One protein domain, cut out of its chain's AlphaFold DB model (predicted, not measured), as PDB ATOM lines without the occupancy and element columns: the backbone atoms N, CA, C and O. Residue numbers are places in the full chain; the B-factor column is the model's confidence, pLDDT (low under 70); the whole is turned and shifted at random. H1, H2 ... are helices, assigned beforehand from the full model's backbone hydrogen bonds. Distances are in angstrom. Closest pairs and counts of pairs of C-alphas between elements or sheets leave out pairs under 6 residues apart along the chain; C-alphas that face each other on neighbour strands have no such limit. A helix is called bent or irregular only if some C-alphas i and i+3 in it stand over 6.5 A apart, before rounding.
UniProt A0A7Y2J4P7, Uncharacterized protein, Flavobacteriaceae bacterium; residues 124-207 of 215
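This is residues 124 to 207 of the 215 residues of an uncharacterized protein of Flavobacteriaceae bacterium (UniProt A0A7Y2J4P7). Picture a flat, open frame with an empty middle: H3 and the long H4 spread as a V from residues 168 to 175, and the small hairpin of H1 and H2 closes the wide end. The 84 printed residues include four named helices, H1 to H4 in order, and no named strand: all helix. The whole is loose, radius of gyration of the C-alphas 16.9 A, spanning 51 by 29 by 16 A.

Start at H1, residues 124 to 132; it touches H2, residues 136 to 144, closest C-alphas Tyr 130 and Val 139, 6.6 A, opposite ways at 35.4 degrees, only just a steep tilt. H3, residues 149 to 167, is close to H2 but not clearly touching, C-alphas Tyr 143 and Phe 149 closest at 6.1 A. H4, residues 176 to 207, touches H1 with residues 198 to 205 alone, about perpendicular at 90 degrees, closest C-alphas Cys 132 and Cys 201, 5.8 A. H3 and H4 are close but not clearly touching, closest C-alphas Asn 166 and Lys 176, 7.7 A, opposite ways at a steep tilt of 43 degrees. H1 and H3 are apart, as are H2 and H4. Every O i to N i+4 pair is within hydrogen-bond range in H1, H2 and H3, and 24 of 28 in H4.

Find C-alpha 124 at (-8.575, 3.658, -26.063), where H1 begins its 12.4 A; H2 spans 12.0 A and H3 26.7 A. From C-alpha 176 at (13.432, 28.154, -13.161), H4 runs 45.4 A to C-alpha 207 at (-23.620, 6.237, -27.551), with a kink of 48 degrees near residue 201; it is only just irregular, C-alphas 199 and 202 being 6.6 A apart.

Look at Asn 172 and Gln 207: their C-alphas are the two farthest apart, 51.2 A. The printed part has no cut, and no link is long. Model confidence is under 70 at residues 124 to 143, 169 to 174 and 200 to 207.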
ATOM      1  N   PHE A 124      -8.508   2.248 -26.427       58.50
ATOM      2  CA  PHE A 124      -8.575   3.658 -26.063       58.50
ATOM      3  C   PHE A 124      -9.999   4.104 -25.722       58.50
ATOM      4  O   PHE A 124     -10.207   4.697 -24.674       58.50
ATOM      5  N   ILE A 125     -10.989   3.762 -26.546       58.84
ATOM      6  CA  ILE A 125     -12.385   4.135 -26.277       58.84
ATOM      7  C   ILE A 125     -12.900   3.396 -25.036       58.84
ATOM      8  O   ILE A 125     -13.498   4.031 -24.178       58.84
ATOM      9  N   LYS A 126     -12.567   2.105 -24.859       58.06
ATOM     10  CA  LYS A 126     -12.913   1.368 -23.624       58.06
ATOM     11  C   LYS A 126     -12.343   2.054 -22.381       58.06
ATOM     12  O   LYS A 126     -13.045   2.219 -21.392       58.06
ATOM     13  N   LEU A 127     -11.079   2.478 -22.445       62.91
ATOM     14  CA  LEU A 127     -10.422   3.224 -21.371       62.91
ATOM     15  C   LEU A 127     -11.141   4.548 -21.071       62.91
ATOM     16  O   LEU A 127     -11.354   4.859 -19.902       62.91
ATOM     17  N   MET A 128     -11.539   5.293 -22.105       63.03
ATOM     18  CA  MET A 128     -12.297   6.537 -21.948       63.03
ATOM     19  C   MET A 128     -13.670   6.294 -21.308       63.03
ATOM     20  O   MET A 128     -14.054   7.056 -20.426       63.03
ATOM     21  N   THR A 129     -14.368   5.211 -21.662       62.97
ATOM     22  CA  THR A 129     -15.645   4.837 -21.034       62.97
ATOM     23  C   THR A 129     -15.486   4.529 -19.543       62.97
ATOM     24  O   THR A 129     -16.236   5.070 -18.734       62.97
ATOM     25  N   TYR A 130     -14.483   3.732 -19.147       64.44
ATOM     26  CA  TYR A 130     -14.234   3.456 -17.723       64.44
ATOM     27  C   TYR A 130     -13.872   4.723 -16.937       64.44
ATOM     28  O   TYR A 130     -14.340   4.906 -15.816       64.44
ATOM     29  N   LEU A 131     -13.060   5.612 -17.526       68.88
ATOM     30  CA  LEU A 131     -12.702   6.894 -16.911       68.88
ATOM     31  C   LEU A 131     -13.921   7.793 -16.703       68.88
ATOM     32  O   LEU A 131     -13.998   8.493 -15.698       68.88
ATOM     33  N   CYS A 132     -14.867   7.776 -17.635       67.25
ATOM     34  CA  CYS A 132     -16.081   8.553 -17.493       67.25
ATOM     35  C   CYS A 132     -17.073   7.984 -16.464       67.25
ATOM     36  O   CYS A 132     -17.765   8.766 -15.818       67.25
ATOM     37  N   ASN A 133     -17.131   6.660 -16.291       65.44
ATOM     38  CA  ASN A 133     -17.986   5.999 -15.293       65.44
ATOM     39  C   ASN A 133     -17.369   5.990 -13.881       65.44
ATOM     40  O   ASN A 133     -17.866   5.302 -12.994       65.44
ATOM     41  N   ASP A 134     -16.269   6.724 -13.678       67.44
ATOM     42  CA  ASP A 134     -15.510   6.772 -12.427       67.44
ATOM     43  C   ASP A 134     -15.024   5.370 -11.939       67.44
ATOM     44  O   ASP A 134     -14.663   5.194 -10.773       67.44
ATOM     45  N   ASP A 135     -14.913   4.374 -12.835       65.44
ATOM     46  CA  ASP A 135     -14.387   3.027 -12.540       65.44
ATOM     47  C   ASP A 135     -12.853   2.983 -12.658       65.44
ATOM     48  O   ASP A 135     -12.228   2.320 -13.497       65.44
ATOM     49  N   TYR A 136     -12.207   3.739 -11.775       66.06
ATOM     50  CA  TYR A 136     -10.750   3.825 -11.716       66.06
ATOM     51  C   TYR A 136     -10.093   2.504 -11.292       66.06
ATOM     52  O   TYR A 136      -8.909   2.292 -11.569       66.06
ATOM     53  N   ALA A 137     -10.835   1.605 -10.637       65.44
ATOM     54  CA  ALA A 137     -10.324   0.312 -10.199       65.44
ATOM     55  C   ALA A 137     -10.034  -0.600 -11.399       65.44
ATOM     56  O   ALA A 137      -8.952  -1.197 -11.476       65.44
ATOM     57  N   HIS A 138     -10.952  -0.654 -12.367       61.25
ATOM     58  CA  HIS A 138     -10.769  -1.436 -13.585       61.25
ATOM     59  C   HIS A 138      -9.667  -0.860 -14.482       61.25
ATOM     60  O   HIS A 138      -8.815  -1.600 -14.988       61.25
ATOM     61  N   VAL A 139      -9.608   0.472 -14.605       63.25
ATOM     62  CA  VAL A 139      -8.522   1.174 -15.309       63.25
ATOM     63  C   VAL A 139      -7.165   0.836 -14.694       63.25
ATOM     64  O   VAL A 139      -6.233   0.463 -15.411       63.25
ATOM     65  N   LEU A 140      -7.053   0.912 -13.366       67.19
ATOM     66  CA  LEU A 140      -5.806   0.647 -12.655       67.19
ATOM     67  C   LEU A 140      -5.370  -0.816 -12.791       67.19
ATOM     68  O   LEU A 140      -4.185  -1.077 -12.997       67.19
ATOM     69  N   LYS A 141      -6.307  -1.768 -12.704       68.88
ATOM     70  CA  LYS A 141      -6.028  -3.199 -12.887       68.88
ATOM     71  C   LYS A 141      -5.460  -3.473 -14.279       68.88
ATOM     72  O   LYS A 141      -4.384  -4.051 -14.408       68.88
ATOM     73  N   ARG A 142      -6.129  -2.973 -15.316       66.50
ATOM     74  CA  ARG A 142      -5.716  -3.171 -16.710       66.50
ATOM     75  C   ARG A 142      -4.407  -2.460 -17.042       66.50
ATOM     76  O   ARG A 142      -3.600  -2.964 -17.819       66.50
ATOM     77  N   TYR A 143      -4.183  -1.294 -16.442       69.25
ATOM     78  CA  TYR A 143      -2.922  -0.577 -16.565       69.25
ATOM     79  C   TYR A 143      -1.779  -1.344 -15.899       69.25
ATOM     80  O   TYR A 143      -0.734  -1.482 -16.522       69.25
ATOM     81  N   ARG A 144      -1.983  -1.920 -14.704       70.25
ATOM     82  CA  ARG A 144      -0.994  -2.774 -14.011       70.25
ATOM     83  C   ARG A 144      -0.586  -4.009 -14.809       70.25
ATOM     84  O   ARG A 144       0.561  -4.429 -14.720       70.25
ATOM     85  N   GLU A 145      -1.508  -4.572 -15.578       74.62
ATOM     86  CA  GLU A 145      -1.259  -5.724 -16.453       74.62
ATOM     87  C   GLU A 145      -0.482  -5.346 -17.733       74.62
ATOM     88  O   GLU A 145      -0.024  -6.220 -18.470       74.62
ATOM     89  N   SER A 146      -0.296  -4.051 -18.014       70.75
ATOM     90  CA  SER A 146       0.479  -3.576 -19.160       70.75
ATOM     91  C   SER A 146       1.987  -3.672 -18.913       70.75
ATOM     92  O   SER A 146       2.491  -3.260 -17.867       70.75
ATOM     93  N   SER A 147       2.742  -4.071 -19.939       74.69
ATOM     94  CA  SER A 147       4.212  -4.012 -19.941       74.69
ATOM     95  C   SER A 147       4.767  -2.595 -19.731       74.69
ATOM     96  O   SER A 147       5.918  -2.433 -19.332       74.69
ATOM     97  N   PHE A 148       3.951  -1.561 -19.960       74.25
ATOM     98  CA  PHE A 148       4.341  -0.166 -19.787       74.25
ATOM     99  C   PHE A 148       4.111   0.374 -18.368       74.25
ATOM    100  O   PHE A 148       4.579   1.475 -18.083       74.25
ATOM    101  N   PHE A 149       3.448  -0.365 -17.468       72.81
ATOM    102  CA  PHE A 149       3.122   0.101 -16.110       72.81
ATOM    103  C   PHE A 149       4.356   0.486 -15.292       72.81
ATOM    104  O   PHE A 149       4.470   1.591 -14.771       72.81
ATOM    105  N   VAL A 150       5.306  -0.439 -15.190       73.38
ATOM    106  CA  VAL A 150       6.517  -0.254 -14.387       73.38
ATOM    107  C   VAL A 150       7.366   0.921 -14.897       73.38
ATOM    108  O   VAL A 150       7.685   1.797 -14.092       73.38
ATOM    109  N   PRO A 151       7.704   1.024 -16.201       78.25
ATOM    110  CA  PRO A 151       8.508   2.147 -16.684       78.25
ATOM    111  C   PRO A 151       7.794   3.501 -16.563       78.25
ATOM    112  O   PRO A 151       8.438   4.503 -16.250       78.25
ATOM    113  N   SER A 152       6.474   3.553 -16.750       76.62
ATOM    114  CA  SER A 152       5.702   4.794 -16.591       76.62
ATOM    115  C   SER A 152       5.575   5.235 -15.131       76.62
ATOM    116  O   SER A 152       5.712   6.424 -14.846       76.62
ATOM    117  N   LEU A 153       5.416   4.299 -14.191       78.06
ATOM    118  CA  LEU A 153       5.431   4.590 -12.757       78.06
ATOM    119  C   LEU A 153       6.788   5.154 -12.314       78.06
ATOM    120  O   LEU A 153       6.834   6.161 -11.611       78.06
ATOM    121  N   ILE A 154       7.895   4.550 -12.763       81.56
ATOM    122  CA  ILE A 154       9.251   5.045 -12.474       81.56
ATOM    123  C   ILE A 154       9.431   6.464 -13.027       81.56
ATOM    124  O   ILE A 154       9.917   7.342 -12.312       81.56
ATOM    125  N   ALA A 155       8.999   6.714 -14.267       82.25
ATOM    126  CA  ALA A 155       9.068   8.039 -14.876       82.25
ATOM    127  C   ALA A 155       8.228   9.077 -14.111       82.25
ATOM    128  O   ALA A 155       8.701  10.189 -13.874       82.25
ATOM    129  N   ALA A 156       7.019   8.714 -13.672       76.88
ATOM    130  CA  ALA A 156       6.150   9.589 -12.890       76.88
ATOM    131  C   ALA A 156       6.765   9.940 -11.526       76.88
ATOM    132  O   ALA A 156       6.777  11.107 -11.136       76.88
ATOM    133  N   VAL A 157       7.338   8.956 -10.823       86.81
ATOM    134  CA  VAL A 157       8.028   9.175  -9.543       86.81
ATOM    135  C   VAL A 157       9.269  10.049  -9.735       86.81
ATOM    136  O   VAL A 157       9.466  11.003  -8.982       86.81
ATOM    137  N   ALA A 158      10.079   9.789 -10.763       81.12
ATOM    138  CA  ALA A 158      11.250  10.605 -11.077       81.12
ATOM    139  C   ALA A 158      10.865  12.055 -11.416       81.12
ATOM    140  O   ALA A 158      11.488  12.993 -10.914       81.12
ATOM    141  N   ALA A 159       9.804  12.249 -12.205       80.69
ATOM    142  CA  ALA A 159       9.267  13.568 -12.524       80.69
ATOM    143  C   ALA A 159       8.748  14.289 -11.271       80.69
ATOM    144  O   ALA A 159       9.035  15.469 -11.078       80.69
ATOM    145  N   PHE A 160       8.047  13.585 -10.381       82.31
ATOM    146  CA  PHE A 160       7.545  14.148  -9.128       82.31
ATOM    147  C   PHE A 160       8.679  14.586  -8.194       82.31
ATOM    148  O   PHE A 160       8.677  15.714  -7.696       82.31
ATOM    149  N   ILE A 161       9.697  13.739  -8.018       82.56
ATOM    150  CA  ILE A 161      10.904  14.073  -7.249       82.56
ATOM    151  C   ILE A 161      11.602  15.290  -7.864       82.56
ATOM    152  O   ILE A 161      11.975  16.215  -7.143       82.56
ATOM    153  N   PHE A 162      11.734  15.335  -9.193       79.81
ATOM    154  CA  PHE A 162      12.322  16.474  -9.892       79.81
ATOM    155  C   PHE A 162      11.545  17.772  -9.638       79.81
ATOM    156  O   PHE A 162      12.162  18.791  -9.325       79.81
ATOM    157  N   VAL A 163      10.209  17.741  -9.706       78.06
ATOM    158  CA  VAL A 163       9.346  18.899  -9.413       78.06
ATOM    159  C   VAL A 163       9.529  19.374  -7.970       78.06
ATOM    160  O   VAL A 163       9.715  20.572  -7.757       78.06
ATOM    161  N   ILE A 164       9.558  18.467  -6.987       78.31
ATOM    162  CA  ILE A 164       9.783  18.815  -5.571       78.31
ATOM    163  C   ILE A 164      11.160  19.448  -5.367       78.31
ATOM    164  O   ILE A 164      11.275  20.495  -4.728       78.31
ATOM    165  N   LEU A 165      12.215  18.847  -5.920       76.25
ATOM    166  CA  LEU A 165      13.577  19.371  -5.797       76.25
ATOM    167  C   LEU A 165      13.719  20.757  -6.450       76.25
ATOM    168  O   LEU A 165      14.439  21.614  -5.925       76.25
ATOM    169  N   ASN A 166      12.997  21.003  -7.548       70.88
ATOM    170  CA  ASN A 166      12.915  22.318  -8.186       70.88
ATOM    171  C   ASN A 166      12.140  23.331  -7.327       70.88
ATOM    172  O   ASN A 166      12.600  24.462  -7.132       70.88
ATOM    173  N   ALA A 167      10.993  22.930  -6.769       70.06
ATOM    174  CA  ALA A 167      10.167  23.769  -5.902       70.06
ATOM    175  C   ALA A 167      10.928  24.206  -4.639       70.06
ATOM    176  O   ALA A 167      10.969  25.397  -4.331       70.06
ATOM    177  N   LEU A 168      11.642  23.278  -3.991       76.25
ATOM    178  CA  LEU A 168      12.498  23.534  -2.823       76.25
ATOM    179  C   LEU A 168      13.773  24.331  -3.150       76.25
ATOM    180  O   LEU A 168      14.548  24.651  -2.253       76.25
ATOM    181  N   GLY A 169      14.021  24.640  -4.427       66.81
ATOM    182  CA  GLY A 169      15.153  25.460  -4.853       66.81
ATOM    183  C   GLY A 169      16.519  24.806  -4.688       66.81
ATOM    184  O   GLY A 169      17.522  25.506  -4.729       66.81
ATOM    185  N   ARG A 170      16.577  23.476  -4.551       68.19
ATOM    186  CA  ARG A 170      17.850  22.743  -4.477       68.19
ATOM    187  C   ARG A 170      18.541  22.587  -5.832       68.19
ATOM    188  O   ARG A 170      19.718  22.252  -5.879       68.19
ATOM    189  N   ILE A 171      17.821  22.841  -6.923       66.88
ATOM    190  CA  ILE A 171      18.345  22.821  -8.289       66.88
ATOM    191  C   ILE A 171      18.474  24.273  -8.769       66.88
ATOM    192  O   ILE A 171      17.471  24.944  -9.023       66.88
ATOM    193  N   ASN A 172      19.710  24.768  -8.882       62.16
ATOM    194  CA  ASN A 172      19.998  26.093  -9.433       62.16
ATOM    195  C   ASN A 172      19.887  26.050 -10.958       62.16
ATOM    196  O   ASN A 172      20.835  25.711 -11.664       62.16
ATOM    197  N   TRP A 173      18.698  26.376 -11.460       67.81
ATOM    198  CA  TRP A 173      18.397  26.375 -12.884       67.81
ATOM    199  C   TRP A 173      18.136  27.796 -13.383       67.81
ATOM    200  O   TRP A 173      17.223  28.475 -12.912       67.81
ATOM    201  N   LEU A 174      18.917  28.232 -14.375       69.31
ATOM    202  CA  LEU A 174      18.855  29.572 -14.981       69.31
ATOM    203  C   LEU A 174      17.454  29.943 -15.504       69.31
ATOM    204  O   LEU A 174      17.091  31.115 -15.538       69.31
ATOM    205  N   TYR A 175      16.640  28.945 -15.860       71.38
ATOM    206  CA  TYR A 175      15.302  29.123 -16.429       71.38
ATOM    207  C   TYR A 175      14.158  28.716 -15.487       71.38
ATOM    208  O   TYR A 175      13.027  28.543 -15.948       71.38
ATOM    209  N   LYS A 176      14.411  28.604 -14.173       71.75
ATOM    210  CA  LYS A 176      13.432  28.154 -13.161       71.75
ATOM    211  C   LYS A 176      12.070  28.852 -13.273       71.75
ATOM    212  O   LYS A 176      11.038  28.188 -13.305       71.75
ATOM    213  N   ASN A 177      12.054  30.179 -13.419       73.19
ATOM    214  CA  ASN A 177      10.805  30.943 -13.525       73.19
ATOM    215  C   ASN A 177      10.019  30.639 -14.811       73.19
ATOM    216  O   ASN A 177       8.792  30.579 -14.775       73.19
ATOM    217  N   ARG A 178      10.703  30.422 -15.944       77.12
ATOM    218  CA  ARG A 178      10.044  30.066 -17.212       77.12
ATOM    219  C   ARG A 178       9.483  28.648 -17.158       77.12
ATOM    220  O   ARG A 178       8.350  28.434 -17.577       77.12
ATOM    221  N   PHE A 179      10.246  27.713 -16.596       75.62
ATOM    222  CA  PHE A 179       9.826  26.323 -16.443       75.62
ATOM    223  C   PHE A 179       8.636  26.186 -15.489       75.62
ATOM    224  O   PHE A 179       7.639  25.577 -15.854       75.62
ATOM    225  N   ASN A 180       8.677  26.835 -14.320       74.19
ATOM    226  CA  ASN A 180       7.549  26.835 -13.383       74.19
ATOM    227  C   ASN A 180       6.278  27.405 -14.020       74.19
ATOM    228  O   ASN A 180       5.202  26.837 -13.861       74.19
ATOM    229  N   ARG A 181       6.397  28.495 -14.790       79.31
ATOM    230  CA  ARG A 181       5.258  29.075 -15.512       79.31
ATOM    231  C   ARG A 181       4.684  28.097 -16.539       79.31
ATOM    232  O   ARG A 181       3.470  27.973 -16.635       79.31
ATOM    233  N   LEU A 182       5.545  27.383 -17.263       82.12
ATOM    234  CA  LEU A 182       5.142  26.373 -18.241       82.12
ATOM    235  C   LEU A 182       4.452  25.171 -17.579       82.12
ATOM    236  O   LEU A 182       3.408  24.744 -18.058       82.12
ATOM    237  N   VAL A 183       4.972  24.679 -16.450       78.56
ATOM    238  CA  VAL A 183       4.343  23.599 -15.669       78.56
ATOM    239  C   VAL A 183       2.949  24.006 -15.196       78.56
ATOM    240  O   VAL A 183       2.005  23.239 -15.361       78.56
ATOM    241  N   VAL A 184       2.794  25.223 -14.666       81.50
ATOM    242  CA  VAL A 184       1.487  25.735 -14.227       81.50
ATOM    243  C   VAL A 184       0.510  25.845 -15.400       81.50
ATOM    244  O   VAL A 184      -0.631  25.413 -15.276       81.50
ATOM    245  N   ILE A 185       0.950  26.368 -16.549       85.69
ATOM    246  CA  ILE A 185       0.109  26.463 -17.753       85.69
ATOM    247  C   ILE A 185      -0.336  25.072 -18.218       85.69
ATOM    248  O   ILE A 185      -1.521  24.871 -18.469       85.69
ATOM    249  N   LEU A 186       0.581  24.102 -18.292       83.19
ATOM    250  CA  LEU A 186       0.248  22.725 -18.669       83.19
ATOM    251  C   LEU A 186      -0.738  22.082 -17.692       83.19
ATOM    252  O   LEU A 186      -1.638  21.366 -18.119       83.19
ATOM    253  N   LEU A 187      -0.601  22.364 -16.396       82.25
ATOM    254  CA  LEU A 187      -1.501  21.853 -15.368       82.25
ATOM    255  C   LEU A 187      -2.912  22.443 -15.513       82.25
ATOM    256  O   LEU A 187      -3.889  21.702 -15.454       82.25
ATOM    257  N   ILE A 188      -3.026  23.745 -15.795       86.50
ATOM    258  CA  ILE A 188      -4.311  24.405 -16.084       86.50
ATOM    259  C   ILE A 188      -4.958  23.819 -17.345       86.50
ATOM    260  O   ILE A 188      -6.144  23.493 -17.327       86.50
ATOM    261  N   ILE A 189      -4.185  23.650 -18.424       89.88
ATOM    262  CA  ILE A 189      -4.673  23.035 -19.667       89.88
ATOM    263  C   ILE A 189      -5.150  21.604 -19.394       89.88
ATOM    264  O   ILE A 189      -6.232  21.233 -19.835       89.88
ATOM    265  N   GLY A 190      -4.390  20.819 -18.626       79.25
ATOM    266  CA  GLY A 190      -4.766  19.457 -18.248       79.25
ATOM    267  C   GLY A 190      -6.090  19.401 -17.485       79.25
ATOM    268  O   GLY A 190      -6.952  18.594 -17.824       79.25
ATOM    269  N   ILE A 191      -6.292  20.295 -16.512       85.19
ATOM    270  CA  ILE A 191      -7.558  20.396 -15.770       85.19
ATOM    271  C   ILE A 191      -8.713  20.757 -16.710       85.19
ATOM    272  O   ILE A 191      -9.759  20.114 -16.658       85.19
ATOM    273  N   LEU A 192      -8.532  21.744 -17.592       85.19
ATOM    274  CA  LEU A 192      -9.559  22.132 -18.564       85.19
ATOM    275  C   LEU A 192      -9.933  20.974 -19.491       85.19
ATOM    276  O   LEU A 192     -11.117  20.737 -19.712       85.19
ATOM    277  N   VAL A 193      -8.948  20.225 -19.991       80.81
ATOM    278  CA  VAL A 193      -9.189  19.046 -20.833       80.81
ATOM    279  C   VAL A 193      -9.982  17.985 -20.073       80.81
ATOM    280  O   VAL A 193     -10.941  17.459 -20.624       80.81
ATOM    281  N   ILE A 194      -9.641  17.704 -18.810       79.06
ATOM    282  CA  ILE A 194     -10.379  16.739 -17.978       79.06
ATOM    283  C   ILE A 194     -11.821  17.201 -17.748       79.06
ATOM    284  O   ILE A 194     -12.735  16.389 -17.844       79.06
ATOM    285  N   LEU A 195     -12.044  18.488 -17.477       79.56
ATOM    286  CA  LEU A 195     -13.388  19.033 -17.275       79.56
ATOM    287  C   LEU A 195     -14.229  18.968 -18.551       79.56
ATOM    288  O   LEU A 195     -15.373  18.530 -18.493       79.56
ATOM    289  N   VAL A 196     -13.670  19.350 -19.703       80.00
ATOM    290  CA  VAL A 196     -14.354  19.250 -21.004       80.00
ATOM    291  C   VAL A 196     -14.637  17.792 -21.353       80.00
ATOM    292  O   VAL A 196     -15.734  17.473 -21.807       80.00
ATOM    293  N   PHE A 197     -13.680  16.898 -21.104       74.38
ATOM    294  CA  PHE A 197     -13.860  15.462 -21.274       74.38
ATOM    295  C   PHE A 197     -15.001  14.940 -20.392       74.38
ATOM    296  O   PHE A 197     -15.928  14.335 -20.920       74.38
ATOM    297  N   LYS A 198     -15.002  15.260 -19.087       71.75
ATOM    298  CA  LYS A 198     -16.052  14.843 -18.144       71.75
ATOM    299  C   LYS A 198     -17.419  15.449 -18.480       71.75
ATOM    300  O   LYS A 198     -18.424  14.770 -18.349       71.75
ATOM    301  N   ALA A 199     -17.464  16.681 -18.982       74.12
ATOM    302  CA  ALA A 199     -18.698  17.292 -19.475       74.12
ATOM    303  C   ALA A 199     -19.213  16.626 -20.764       74.12
ATOM    304  O   ALA A 199     -20.414  16.548 -20.985       74.12
ATOM    305  N   SER A 200     -18.312  16.115 -21.607       68.19
ATOM    306  CA  SER A 200     -18.667  15.418 -22.853       68.19
ATOM    307  C   SER A 200     -19.037  13.947 -22.632       68.19
ATOM    308  O   SER A 200     -19.582  13.316 -23.541       68.19
ATOM    309  N   CYS A 201     -18.728  13.397 -21.453       64.44
ATOM    310  CA  CYS A 201     -19.006  12.017 -21.067       64.44
ATOM    311  C   CYS A 201     -20.511  11.708 -21.135       64.44
ATOM    312  O   CYS A 201     -20.867  10.727 -21.776       64.44
ATOM    313  N   GLU A 202     -21.396  12.561 -20.601       54.31
ATOM    314  CA  GLU A 202     -22.855  12.332 -20.662       54.31
ATOM    315  C   GLU A 202     -23.365  12.211 -22.110       54.31
ATOM    316  O   GLU A 202     -24.104  11.294 -22.441       54.31
ATOM    317  N   THR A 203     -22.895  13.068 -23.022       53.22
ATOM    318  CA  THR A 203     -23.322  13.053 -24.434       53.22
ATOM    319  C   THR A 203     -22.729  11.925 -25.280       53.22
ATOM    320  O   THR A 203     -23.354  11.505 -26.255       53.22
ATOM    321  N   ASN A 204     -21.520  11.456 -24.959       46.00
ATOM    322  CA  ASN A 204     -20.833  10.433 -25.749       46.00
ATOM    323  C   ASN A 204     -21.074   9.019 -25.205       46.00
ATOM    324  O   ASN A 204     -21.226   8.094 -25.990       46.00
ATOM    325  N   ILE A 205     -21.142   8.811 -23.887       46.22
ATOM    326  CA  ILE A 205     -21.234   7.465 -23.287       46.22
ATOM    327  C   ILE A 205     -22.575   6.805 -23.527       46.22
ATOM    328  O   ILE A 205     -22.595   5.599 -23.746       46.22
ATOM    329  N   ASP A 206     -23.665   7.565 -23.596       41.66
ATOM    330  CA  ASP A 206     -24.959   7.017 -24.017       41.66
ATOM    331  C   ASP A 206     -24.883   6.401 -25.425       41.66
ATOM    332  O   ASP A 206     -25.639   5.491 -25.756       41.66
ATOM    333  N   GLN A 207     -23.913   6.827 -26.244       40.50
ATOM    334  CA  GLN A 207     -23.620   6.237 -27.551       40.50
ATOM    335  C   GLN A 207     -22.616   5.070 -27.483       40.50
ATOM    336  O   GLN A 207     -22.552   4.282 -28.421       40.50
TER     337      GLN A 207